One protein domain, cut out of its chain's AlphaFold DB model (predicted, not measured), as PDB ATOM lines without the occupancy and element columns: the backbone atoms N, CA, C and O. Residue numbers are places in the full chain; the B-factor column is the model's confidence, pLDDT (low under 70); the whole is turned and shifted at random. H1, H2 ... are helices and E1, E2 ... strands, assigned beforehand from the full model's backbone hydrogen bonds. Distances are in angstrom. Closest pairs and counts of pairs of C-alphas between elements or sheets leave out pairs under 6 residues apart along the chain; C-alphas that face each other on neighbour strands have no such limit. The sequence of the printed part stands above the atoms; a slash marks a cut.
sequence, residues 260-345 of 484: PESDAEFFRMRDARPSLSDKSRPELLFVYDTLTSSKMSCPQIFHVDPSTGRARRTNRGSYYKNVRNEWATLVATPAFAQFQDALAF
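What this domain is: This is residues 260 to 345 of the 484 residues of the protein "Hypothetical protein" of Cafeteria roenbergensis (UniProt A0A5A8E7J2). Little regular structure: long loops surround a short strand pair, E1 and E4, in the middle, with helix H1 and the small hairpin E2 and E3 farther out. The 86 printed residues hold one named helix and four named strands, H1 E1 E2 E3 E4, in two antiparallel two-stranded sheets; the class is mixed, with 24 residues in named elements. The whole is compact, radius of gyration of the C-alphas 12.5 A, spanning 35 by 29 by 18 A.

Where its parts are: H1, residues 263 to 272, 14.3 A long, begins at C-alpha 263 (-28.533, 24.163, -6.836). E1 is residues 285 to 288, 9.9 A; E2, 302 to 304, 6.0 A; E3, 311 to 313, 6.9 A. E4, residues 329 to 332, 9.7 A, ends at C-alpha 332 (-25.448, 36.323, 3.796).

How they stand to each other: E1 and E4 are antiparallel at 154 degrees, with N 287 and O 330 2.9 A apart. Residues 342 to 343 pair antiparallel with 331 to 332 of E4. In the E2 and E3 hairpin, at 151 degrees, N 303 and O 312 are 2.9 A apart. The closest C-alphas of H1 and E1, Phe 266 and Phe 286, are 7.8 A apart; H1 and E4 are apart. In H1 every O i to N i+4 pair is within hydrogen-bond range.

The domain as a whole: The farthest C-alphas, Ser 307 and Val 323, are 37.9 A apart. The printed part has no cut. The links H1 to E1, E1 to E2 and E3 to E4 are long. No printed residue is under 70 in pLDDT.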
ATOM      1  N   PRO A 260     -31.732  31.252  -3.086       97.88
ATOM      2  CA  PRO A 260     -30.670  30.521  -2.411       97.88
ATOM      3  C   PRO A 260     -30.916  29.001  -2.337       97.88
ATOM      4  O   PRO A 260     -29.996  28.261  -2.010       97.88
ATOM      5  N   GLU A 261     -32.116  28.489  -2.630       96.69
ATOM      6  CA  GLU A 261     -32.357  27.038  -2.703       96.69
ATOM      7  C   GLU A 261     -31.996  26.424  -4.065       96.69
ATOM      8  O   GLU A 261     -31.963  25.195  -4.191       96.69
ATOM      9  N   SER A 262     -31.679  27.255  -5.061       96.31
ATOM     10  CA  SER A 262     -31.257  26.821  -6.390       96.31
ATOM     11  C   SER A 262     -29.869  26.179  -6.350       96.31
ATOM     12  O   SER A 262     -28.857  26.824  -6.057       96.31
ATOM     13  N   ASP A 263     -29.802  24.890  -6.702       95.25
ATOM     14  CA  ASP A 263     -28.533  24.163  -6.836       95.25
ATOM     15  C   ASP A 263     -27.621  24.851  -7.876       95.25
ATOM     16  O   ASP A 263     -26.408  24.952  -7.682       95.25
ATOM     17  N   ALA A 264     -28.206  25.363  -8.967       94.88
ATOM     18  CA  ALA A 264     -27.478  26.045 -10.034       94.88
ATOM     19  C   ALA A 264     -26.823  27.344  -9.539       94.88
ATOM     20  O   ALA A 264     -25.645  27.574  -9.819       94.88
ATOM     21  N   GLU A 265     -27.536  28.156  -8.755       98.00
ATOM     22  CA  GLU A 265     -26.975  29.396  -8.209       98.00
ATOM     23  C   GLU A 265     -25.940  29.136  -7.116       98.00
ATOM     24  O   GLU A 265     -24.927  29.838  -7.067       98.00
ATOM     25  N   PHE A 266     -26.121  28.094  -6.298       97.75
ATOM     26  CA  PHE A 266     -25.095  27.674  -5.343       97.75
ATOM     27  C   PHE A 266     -23.767  27.368  -6.046       97.75
ATOM     28  O   PHE A 266     -22.715  27.885  -5.656       97.75
ATOM     29  N   PHE A 267     -23.808  26.558  -7.109       96.44
ATOM     30  CA  PHE A 267     -22.607  26.218  -7.868       96.44
ATOM     31  C   PHE A 267     -22.053  27.414  -8.646       96.44
ATOM     32  O   PHE A 267     -20.846  27.637  -8.598       96.44
ATOM     33  N   ARG A 268     -22.904  28.246  -9.265       97.19
ATOM     34  CA  ARG A 268     -22.469  29.485  -9.932       97.19
ATOM     35  C   ARG A 268     -21.700  30.390  -8.973       97.19
ATOM     36  O   ARG A 268     -20.623  30.872  -9.315       97.19
ATOM     37  N   MET A 269     -22.247  30.640  -7.785       97.69
ATOM     38  CA  MET A 269     -21.614  31.517  -6.801       97.69
ATOM     39  C   MET A 269     -20.335  30.911  -6.237       97.69
ATOM     40  O   MET A 269     -19.364  31.640  -6.048       97.69
ATOM     41  N   ARG A 270     -20.295  29.590  -6.018       96.19
ATOM     42  CA  ARG A 270     -19.064  28.893  -5.628       96.19
ATOM     43  C   ARG A 270     -17.975  29.072  -6.675       96.19
ATOM     44  O   ARG A 270     -16.850  29.398  -6.318       96.19
ATOM     45  N   ASP A 271     -18.302  28.853  -7.940       95.62
ATOM     46  CA  ASP A 271     -17.315  28.873  -9.014       95.62
ATOM     47  C   ASP A 271     -16.837  30.311  -9.297       95.62
ATOM     48  O   ASP A 271     -15.650  30.532  -9.540       95.62
ATOM     49  N   ALA A 272     -17.726  31.304  -9.182       95.62
ATOM     50  CA  ALA A 272     -17.384  32.720  -9.328       95.62
ATOM     51  C   ALA A 272     -16.595  33.278  -8.129       95.62
ATOM     52  O   ALA A 272     -15.662  34.065  -8.305       95.62
ATOM     53  N   ARG A 273     -16.972  32.895  -6.904       96.06
ATOM     54  CA  ARG A 273     -16.386  33.405  -5.660       96.06
ATOM     55  C   ARG A 273     -16.364  32.321  -4.570       96.06
ATOM     56  O   ARG A 273     -17.220  32.311  -3.678       96.06
ATOM     57  N   PRO A 274     -15.376  31.412  -4.598       95.81
ATOM     58  CA  PRO A 274     -15.288  30.342  -3.618       95.81
ATOM     59  C   PRO A 274     -14.780  30.872  -2.274       95.81
ATOM     60  O   PRO A 274     -13.883  31.721  -2.229       95.81
ATOM     61  N   SER A 275     -15.279  30.301  -1.179       94.25
ATOM     62  CA  SER A 275     -14.850  30.626   0.181       94.25
ATOM     63  C   SER A 275     -13.329  30.539   0.326       94.25
ATOM     64  O   SER A 275     -12.641  29.722  -0.296       94.25
ATOM     65  N   LEU A 276     -12.768  31.436   1.136       90.38
ATOM     66  CA  LEU A 276     -11.329  31.488   1.384       90.38
ATOM     67  C   LEU A 276     -10.831  30.256   2.149       90.38
ATOM     68  O   LEU A 276      -9.721  29.800   1.883       90.38
ATOM     69  N   SER A 277     -11.649  29.707   3.051       89.81
ATOM     70  CA  SER A 277     -11.296  28.565   3.904       89.81
ATOM     71  C   SER A 277     -11.745  27.211   3.347       89.81
ATOM     72  O   SER A 277     -11.099  26.205   3.630       89.81
ATOM     73  N   ASP A 278     -12.815  27.172   2.550       91.19
ATOM     74  CA  ASP A 278     -13.356  25.945   1.954       91.19
ATOM     75  C   ASP A 278     -13.780  26.197   0.502       91.19
ATOM     76  O   ASP A 278     -14.875  26.681   0.223       91.19
ATOM     77  N   LYS A 279     -12.914  25.829  -0.448       92.69
ATOM     78  CA  LYS A 279     -13.151  26.045  -1.885       92.69
ATOM     79  C   LYS A 279     -14.316  25.230  -2.452       92.69
ATOM     80  O   LYS A 279     -14.742  25.498  -3.571       92.69
ATOM     81  N   SER A 280     -14.860  24.272  -1.697       92.75
ATOM     82  CA  SER A 280     -16.067  23.540  -2.092       92.75
ATOM     83  C   SER A 280     -17.358  24.344  -1.886       92.75
ATOM     84  O   SER A 280     -18.434  23.886  -2.278       92.75
ATOM     85  N   ARG A 281     -17.265  25.551  -1.311       95.00
ATOM     86  CA  ARG A 281     -18.396  26.422  -0.971       95.00
ATOM     87  C   ARG A 281     -18.243  27.827  -1.560       95.00
ATOM     88  O   ARG A 281     -17.113  28.275  -1.751       95.00
ATOM     89  N   PRO A 282     -19.352  28.538  -1.815       96.75
ATOM     90  CA  PRO A 282     -19.321  29.978  -2.054       96.75
ATOM     91  C   PRO A 282     -18.826  30.739  -0.821       96.75
ATOM     92  O   PRO A 282     -18.868  30.226   0.299       96.75
ATOM     93  N   GLU A 283     -18.333  31.959  -1.030       96.56
ATOM     94  CA  GLU A 283     -17.926  32.841   0.070       96.56
ATOM     95  C   GLU A 283     -19.130  33.378   0.859       96.56
ATOM     96  O   GLU A 283     -19.061  33.445   2.087       96.56
ATOM     97  N   LEU A 284     -20.241  33.703   0.181       97.50
ATOM     98  CA  LEU A 284     -21.511  33.957   0.866       97.50
ATOM     99  C   LEU A 284     -22.064  32.671   1.474       97.50
ATOM    100  O   LEU A 284     -22.024  31.592   0.882       97.50
ATOM    101  N   LEU A 285     -22.627  32.816   2.667       97.50
ATOM    102  CA  LEU A 285     -23.360  31.769   3.355       97.50
ATOM    103  C   LEU A 285     -24.722  31.594   2.687       97.50
ATOM    104  O   LEU A 285     -25.381  32.584   2.405       97.50
ATOM    105  N   PHE A 286     -25.160  30.353   2.500       98.12
ATOM    106  CA  PHE A 286     -26.495  30.013   2.006       98.12
ATOM    107  C   PHE A 286     -27.305  29.440   3.164       98.12
ATOM    108  O   PHE A 286     -27.013  28.331   3.627       98.12
ATOM    109  N   VAL A 287     -28.286  30.190   3.666       97.88
ATOM    110  CA  VAL A 287     -28.946  29.887   4.942       97.88
ATOM    111  C   VAL A 287     -30.468  29.957   4.871       97.88
ATOM    112  O   VAL A 287     -31.040  30.792   4.176       97.88
ATOM    113  N   TYR A 288     -31.120  29.087   5.635       97.75
ATOM    114  CA  TYR A 288     -32.533  29.214   5.968       97.75
ATOM    115  C   TYR A 288     -32.706  30.315   6.998       97.75
ATOM    116  O   TYR A 288     -32.086  30.253   8.061       97.75
ATOM    117  N   ASP A 289     -33.545  31.303   6.708       95.81
ATOM    118  CA  ASP A 289     -33.740  32.399   7.637       95.81
ATOM    119  C   ASP A 289     -34.384  31.919   8.943       95.81
ATOM    120  O   ASP A 289     -35.209  30.999   8.986       95.81
ATOM    121  N   THR A 290     -34.004  32.580  10.030       91.44
ATOM    122  CA  THR A 290     -34.647  32.439  11.328       91.44
ATOM    123  C   THR A 290     -34.967  33.835  11.845       91.44
ATOM    124  O   THR A 290     -34.114  34.718  11.849       91.44
ATOM    125  N   LEU A 291     -36.199  34.038  12.313       85.81
ATOM    126  CA  LEU A 291     -36.676  35.353  12.759       85.81
ATOM    127  C   LEU A 291     -35.913  35.907  13.979       85.81
ATOM    128  O   LEU A 291     -36.047  37.082  14.310       85.81
ATOM    129  N   THR A 292     -35.147  35.066  14.678       83.94
ATOM    130  CA  THR A 292     -34.575  35.373  15.996       83.94
ATOM    131  C   THR A 292     -33.056  35.245  16.078       83.94
ATOM    132  O   THR A 292     -32.475  35.736  17.046       83.94
ATOM    133  N   SER A 293     -32.396  34.609  15.104       85.12
ATOM    134  CA  SER A 293     -30.946  34.376  15.164       85.12
ATOM    135  C   SER A 293     -30.183  35.299  14.225       85.12
ATOM    136  O   SER A 293     -30.689  35.761  13.204       85.12
ATOM    137  N   SER A 294     -28.907  35.519  14.542       89.81
ATOM    138  CA  SER A 294     -27.970  36.092  13.576       89.81
ATOM    139  C   SER A 294     -27.922  35.232  12.309       89.81
ATOM    140  O   SER A 294     -27.963  34.001  12.388       89.81
ATOM    141  N   LYS A 295     -27.762  35.869  11.140       91.62
ATOM    142  CA  LYS A 295     -27.663  35.172   9.846       91.62
ATOM    143  C   LYS A 295     -26.502  34.170   9.813       91.62
ATOM    144  O   LYS A 295     -26.613  33.115   9.202       91.62
ATOM    145  N   MET A 296     -25.434  34.434  10.566       88.56
ATOM    146  CA  MET A 296     -24.292  33.519  10.716       88.56
ATOM    147  C   MET A 296     -24.629  32.229  11.477       88.56
ATOM    148  O   MET A 296     -23.952  31.219  11.313       88.56
ATOM    149  N   SER A 297     -25.648  32.267  12.335       91.38
ATOM    150  CA  SER A 297     -26.102  31.123  13.133       91.38
ATOM    151  C   SER A 297     -27.266  30.380  12.478       91.38
ATOM    152  O   SER A 297     -27.738  29.383  13.022       91.38
ATOM    153  N   CYS A 298     -27.741  30.863  11.330       95.56
ATOM    154  CA  CYS A 298     -28.856  30.264  10.620       95.56
ATOM    155  C   CYS A 298     -28.466  28.903  10.005       95.56
ATOM    156  O   CYS A 298     -27.318  28.719   9.574       95.56
ATOM    157  N   PRO A 299     -29.396  27.928   9.949       96.12
ATOM    158  CA  PRO A 299     -29.131  26.625   9.351       96.12
ATOM    159  C   PRO A 299     -28.707  26.750   7.886       96.12
ATOM    160  O   PRO A 299     -29.350  27.437   7.101       96.12
ATOM    161  N   GLN A 300     -27.647  26.044   7.496       96.38
ATOM    162  CA  GLN A 300     -27.175  26.041   6.110       96.38
ATOM    163  C   GLN A 300     -28.165  25.315   5.189       96.38
ATOM    164  O   GLN A 300     -28.620  24.208   5.507       96.38
ATOM    165  N   ILE A 301     -28.429  25.892   4.017       98.00
ATOM    166  CA  ILE A 301     -29.260  25.277   2.973       98.00
ATOM    167  C   ILE A 301     -28.576  24.025   2.437       98.00
ATOM    168  O   ILE A 301     -29.213  22.982   2.312       98.00
ATOM    169  N   PHE A 302     -27.264  24.095   2.201       97.50
ATOM    170  CA  PHE A 302     -26.498  23.011   1.592       97.50
ATOM    171  C   PHE A 302     -25.531  22.336   2.562       97.50
ATOM    172  O   PHE A 302     -24.639  22.952   3.160       97.50
ATOM    173  N   HIS A 303     -25.651  21.014   2.635       95.75
ATOM    174  CA  HIS A 303     -24.587  20.149   3.115       95.75
ATOM    175  C   HIS A 303     -23.666  19.802   1.942       95.75
ATOM    176  O   HIS A 303     -24.110  19.165   0.987       95.75
ATOM    177  N   VAL A 304     -22.393  20.189   2.026       95.06
ATOM    178  CA  VAL A 304     -21.379  19.886   1.007       95.06
ATOM    179  C   VAL A 304     -20.486  18.763   1.507       95.06
ATOM    180  O   VAL A 304     -19.947  18.846   2.610       95.06
ATOM    181  N   ASP A 305     -20.357  17.708   0.708       90.25
ATOM    182  CA  ASP A 305     -19.381  16.649   0.941       90.25
ATOM    183  C   ASP A 305     -17.970  17.178   0.628       90.25
ATOM    184  O   ASP A 305     -17.697  17.516  -0.526       90.25
ATOM    185  N   PRO A 306     -17.061  17.242   1.616       81.75
ATOM    186  CA  PRO A 306     -15.730  17.814   1.429       81.75
ATOM    187  C   PRO A 306     -14.840  16.994   0.483       81.75
ATOM    188  O   PRO A 306     -13.874  17.529  -0.052       81.75
ATOM    189  N   SER A 307     -15.143  15.710   0.265       84.31
ATOM    190  CA  SER A 307     -14.353  14.834  -0.610       84.31
ATOM    191  C   SER A 307     -14.767  14.925  -2.079       84.31
ATOM    192  O   SER A 307     -13.921  14.819  -2.964       84.31
ATOM    193  N   THR A 308     -16.059  15.142  -2.345       85.94
ATOM    194  CA  THR A 308     -16.614  15.161  -3.709       85.94
ATOM    195  C   THR A 308     -17.042  16.549  -4.179       85.94
ATOM    196  O   THR A 308     -17.312  16.736  -5.363       85.94
ATOM    197  N   GLY A 309     -17.159  17.521  -3.270       84.12
ATOM    198  CA  GLY A 309     -17.709  18.848  -3.551       84.12
ATOM    199  C   GLY A 309     -19.201  18.843  -3.902       84.12
ATOM    200  O   GLY A 309     -19.733  19.866  -4.341       84.12
ATOM    201  N   ARG A 310     -19.893  17.704  -3.741       89.50
ATOM    202  CA  ARG A 310     -21.328  17.589  -4.017       89.50
ATOM    203  C   ARG A 310     -22.129  18.251  -2.905       89.50
ATOM    204  O   ARG A 310     -21.944  17.943  -1.729       89.50
ATOM    205  N   ALA A 311     -23.055  19.118  -3.297       93.81
ATOM    206  CA  ALA A 311     -24.003  19.760  -2.401       93.81
ATOM    207  C   ALA A 311     -25.334  18.991  -2.368       93.81
ATOM    208  O   ALA A 311     -25.782  18.457  -3.383       93.81
ATOM    209  N   ARG A 312     -25.967  18.934  -1.194       94.56
ATOM    210  CA  ARG A 312     -27.334  18.431  -1.004       94.56
ATOM    211  C   ARG A 312     -28.108  19.379  -0.098       94.56
ATOM    212  O   ARG A 312     -27.611  19.732   0.974       94.56
ATOM    213  N   ARG A 313     -29.339  19.721  -0.484       96.00
ATOM    214  CA  ARG A 313     -30.254  20.516   0.347       96.00
ATOM    215  C   ARG A 313     -30.572  19.818   1.669       96.00
ATOM    216  O   ARG A 313     -30.770  18.597   1.720       96.00
ATOM    217  N   THR A 314     -30.582  20.587   2.752       96.44
ATOM    218  CA  THR A 314     -30.839  20.079   4.103       96.44
ATOM    219  C   THR A 314     -32.320  20.107   4.467       96.44
ATOM    220  O   THR A 314     -32.717  19.289   5.297       96.44
ATOM    221  N   ASN A 315     -33.122  20.980   3.838       94.56
ATOM    222  CA  ASN A 315     -34.553  21.181   4.102       94.56
ATOM    223  C   ASN A 315     -34.848  21.466   5.585       94.56
ATOM    224  O   ASN A 315     -35.778  20.914   6.168       94.56
ATOM    225  N   ARG A 316     -34.006  22.293   6.217       93.25
ATOM    226  CA  ARG A 316     -34.093  22.666   7.640       93.25
ATOM    227  C   ARG A 316     -34.621  24.090   7.833       93.25
ATOM    228  O   ARG A 316     -34.163  24.798   8.730       93.25
ATOM    229  N   GLY A 317     -35.542  24.509   6.970       92.31
ATOM    230  CA  GLY A 317     -36.201  25.800   7.093       92.31
ATOM    231  C   GLY A 317     -37.037  25.903   8.367       92.31
ATOM    232  O   GLY A 317     -37.477  24.897   8.922       92.31
ATOM    233  N   SER A 318     -37.202  27.132   8.860       90.88
ATOM    234  CA  SER A 318     -37.931  27.402  10.110       90.88
ATOM    235  C   SER A 318     -39.345  27.935   9.882       90.88
ATOM    236  O   SER A 318     -40.222  27.699  10.708       90.88
ATOM    237  N   TYR A 319     -39.575  28.653   8.781       94.69
ATOM    238  CA  TYR A 319     -40.879  29.197   8.411       94.69
ATOM    239  C   TYR A 319     -40.957  29.454   6.902       94.69
ATOM    240  O   TYR A 319     -39.931  29.626   6.237       94.69
ATOM    241  N   TYR A 320     -42.177  29.484   6.375       95.19
ATOM    242  CA  TYR A 320     -42.439  29.787   4.971       95.19
ATOM    243  C   TYR A 320     -42.664  31.283   4.768       95.19
ATOM    244  O   TYR A 320     -43.332  31.913   5.590       95.19
ATOM    245  N   LYS A 321     -42.123  31.842   3.678       93.62
ATOM    246  CA  LYS A 321     -42.312  33.262   3.338       93.62
ATOM    247  C   LYS A 321     -43.650  33.541   2.648       93.62
ATOM    248  O   LYS A 321     -44.116  34.670   2.683       93.62
ATOM    249  N   ASN A 322     -44.296  32.516   2.086       95.38
ATOM    250  CA  ASN A 322     -45.500  32.686   1.277       95.38
ATOM    251  C   ASN A 322     -46.481  31.509   1.306       95.38
ATOM    252  O   ASN A 322     -46.200  30.429   1.830       95.38
ATOM    253  N   VAL A 323     -47.640  31.711   0.668       95.81
ATOM    254  CA  VAL A 323     -48.719  30.711   0.547       95.81
ATOM    255  C   VAL A 323     -48.368  29.499  -0.330       95.81
ATOM    256  O   VAL A 323     -49.148  28.541  -0.397       95.81
ATOM    257  N   ARG A 324     -47.220  29.522  -1.024       93.50
ATOM    258  CA  ARG A 324     -46.685  28.376  -1.776       93.50
ATOM    259  C   ARG A 324     -45.804  27.461  -0.923       93.50
ATOM    260  O   ARG A 324     -45.384  26.422  -1.418       93.50
ATOM    261  N   ASN A 325     -45.613  27.784   0.359       94.44
ATOM    262  CA  ASN A 325     -44.738  27.061   1.281       94.44
ATOM    263  C   ASN A 325     -43.270  27.050   0.823       94.44
ATOM    264  O   ASN A 325     -42.571  26.047   0.965       94.44
ATOM    265  N   GLU A 326     -42.797  28.165   0.272       94.19
ATOM    266  CA  GLU A 326     -41.373  28.361   0.001       94.19
ATOM    267  C   GLU A 326     -40.668  28.803   1.283       94.19
ATOM    268  O   GLU A 326     -41.172  29.660   2.022       94.19
ATOM    269  N   TRP A 327     -39.519  28.199   1.592       96.44
ATOM    270  CA  TRP A 327     -38.771  28.562   2.790       96.44
ATOM    271  C   TRP A 327     -38.229  29.982   2.666       96.44
ATOM    272  O   TRP A 327     -37.708  30.382   1.626       96.44
ATOM    273  N   ALA A 328     -38.274  30.732   3.767       96.44
ATOM    274  CA  ALA A 328     -37.493  31.956   3.850       96.44
ATOM    275  C   ALA A 328     -36.000  31.595   3.822       96.44
ATOM    276  O   ALA A 328     -35.497  30.900   4.710       96.44
ATOM    277  N   THR A 329     -35.296  32.034   2.785       97.44
ATOM    278  CA  THR A 329     -33.881  31.730   2.565       97.44
ATOM    279  C   THR A 329     -33.116  32.971   2.157       97.44
ATOM    280  O   THR A 329     -33.680  33.905   1.595       97.44
ATOM    281  N   LEU A 330     -31.829  33.001   2.495       97.69
ATOM    282  CA  LEU A 330     -30.956  34.143   2.268       97.69
ATOM    283  C   LEU A 330     -29.567  33.674   1.828       97.69
ATOM    284  O   LEU A 330     -29.067  32.642   2.294       97.69
ATOM    285  N   VAL A 331     -28.902  34.491   1.015       98.38
ATOM    286  CA  VAL A 331     -27.441  34.572   1.025       98.38
ATOM    287  C   VAL A 331     -26.997  35.645   2.014       98.38
ATOM    288  O   VAL A 331     -27.628  36.694   2.107       98.38
ATOM    289  N   ALA A 332     -25.930  35.397   2.772       97.69
ATOM    290  CA  ALA A 332     -25.448  36.323   3.796       97.69
ATOM    291  C   ALA A 332     -23.922  36.414   3.821       97.69
ATOM    292  O   ALA A 332     -23.217  35.428   3.588       97.69
ATOM    293  N   THR A 333     -23.405  37.601   4.125       96.75
ATOM    294  CA  THR A 333     -21.963  37.839   4.242       96.75
ATOM    295  C   THR A 333     -21.331  36.986   5.342       96.75
ATOM    296  O   THR A 333     -21.963  36.742   6.375       96.75
ATOM    297  N   PRO A 334     -20.070  36.554   5.180       94.69
ATOM    298  CA  PRO A 334     -19.360  35.844   6.235       94.69
ATOM    299  C   PRO A 334     -19.042  36.757   7.432       94.69
ATOM    300  O   PRO A 334     -19.031  37.986   7.337       94.69
ATOM    301  N   ALA A 335     -18.700  36.145   8.568       92.44
ATOM    302  CA  ALA A 335     -18.420  36.846   9.828       92.44
ATOM    303  C   ALA A 335     -17.281  37.877   9.751       92.44
ATOM    304  O   ALA A 335     -17.253  38.829  10.523       92.44
ATOM    305  N   PHE A 336     -16.329  37.672   8.838       92.12
ATOM    306  CA  PHE A 336     -15.178  38.555   8.646       92.12
ATOM    307  C   PHE A 336     -15.446  39.704   7.662       92.12
ATOM    308  O   PHE A 336     -14.552  40.517   7.435       92.12
ATOM    309  N   ALA A 337     -16.632  39.764   7.045       93.56
ATOM    310  CA  ALA A 337     -16.977  40.844   6.130       93.56
ATOM    311  C   ALA A 337     -17.011  42.190   6.863       93.56
ATOM    312  O   ALA A 337     -17.529  42.290   7.980       93.56
ATOM    313  N   GLN A 338     -16.483  43.231   6.212       92.50
ATOM    314  CA  GLN A 338     -16.422  44.582   6.774       92.50
ATOM    315  C   GLN A 338     -17.817  45.125   7.106       92.50
ATOM    316  O   GLN A 338     -18.000  45.801   8.118       92.50
ATOM    317  N   PHE A 339     -18.796  44.813   6.258       94.81
ATOM    318  CA  PHE A 339     -20.197  45.146   6.458       94.81
ATOM    319  C   PHE A 339     -21.008  43.857   6.441       94.81
ATOM    320  O   PHE A 339     -20.747  42.967   5.637       94.81
ATOM    321  N   GLN A 340     -21.969  43.739   7.353       94.69
ATOM    322  CA  GLN A 340     -22.872  42.594   7.372       94.69
ATOM    323  C   GLN A 340     -24.061  42.885   6.463       94.69
ATOM    324  O   GLN A 340     -24.671  43.947   6.580       94.69
ATOM    325  N   ASP A 341     -24.366  41.959   5.561       95.12
ATOM    326  CA  ASP A 341     -25.396  42.131   4.541       95.12
ATOM    327  C   ASP A 341     -26.025  40.780   4.165       95.12
ATOM    328  O   ASP A 341     -25.414  39.722   4.363       95.12
ATOM    329  N   ALA A 342     -27.258  40.804   3.664       96.62
ATOM    330  CA  ALA A 342     -27.988  39.604   3.271       96.62
ATOM    331  C   ALA A 342     -29.060  39.904   2.219       96.62
ATOM    332  O   ALA A 342     -29.621  40.996   2.191       96.62
ATOM    333  N   LEU A 343     -29.371  38.906   1.394       97.50
ATOM    334  CA  LEU A 343     -30.314  39.031   0.285       97.50
ATOM    335  C   LEU A 343     -31.100  37.734   0.083       97.50
ATOM    336  O   LEU A 343     -30.540  36.650   0.240       97.50
ATOM    337  N   ALA A 344     -32.380  37.838  -0.275       97.00
ATOM    338  CA  ALA A 344     -33.270  36.688  -0.490       97.00
ATOM    339  C   ALA A 344     -33.091  36.001  -1.854       97.00
ATOM    340  O   ALA A 344     -33.749  35.010  -2.152       97.00
ATOM    341  N   PHE A 345     -32.164  36.504  -2.662       98.06
ATOM    342  CA  PHE A 345     -31.833  36.019  -3.991       98.06
ATOM    343  C   PHE A 345     -30.343  36.210  -4.261       98.06
ATOM    344  O   PHE A 345     -29.620  36.902  -3.548       98.06
TER     345      PHE A 345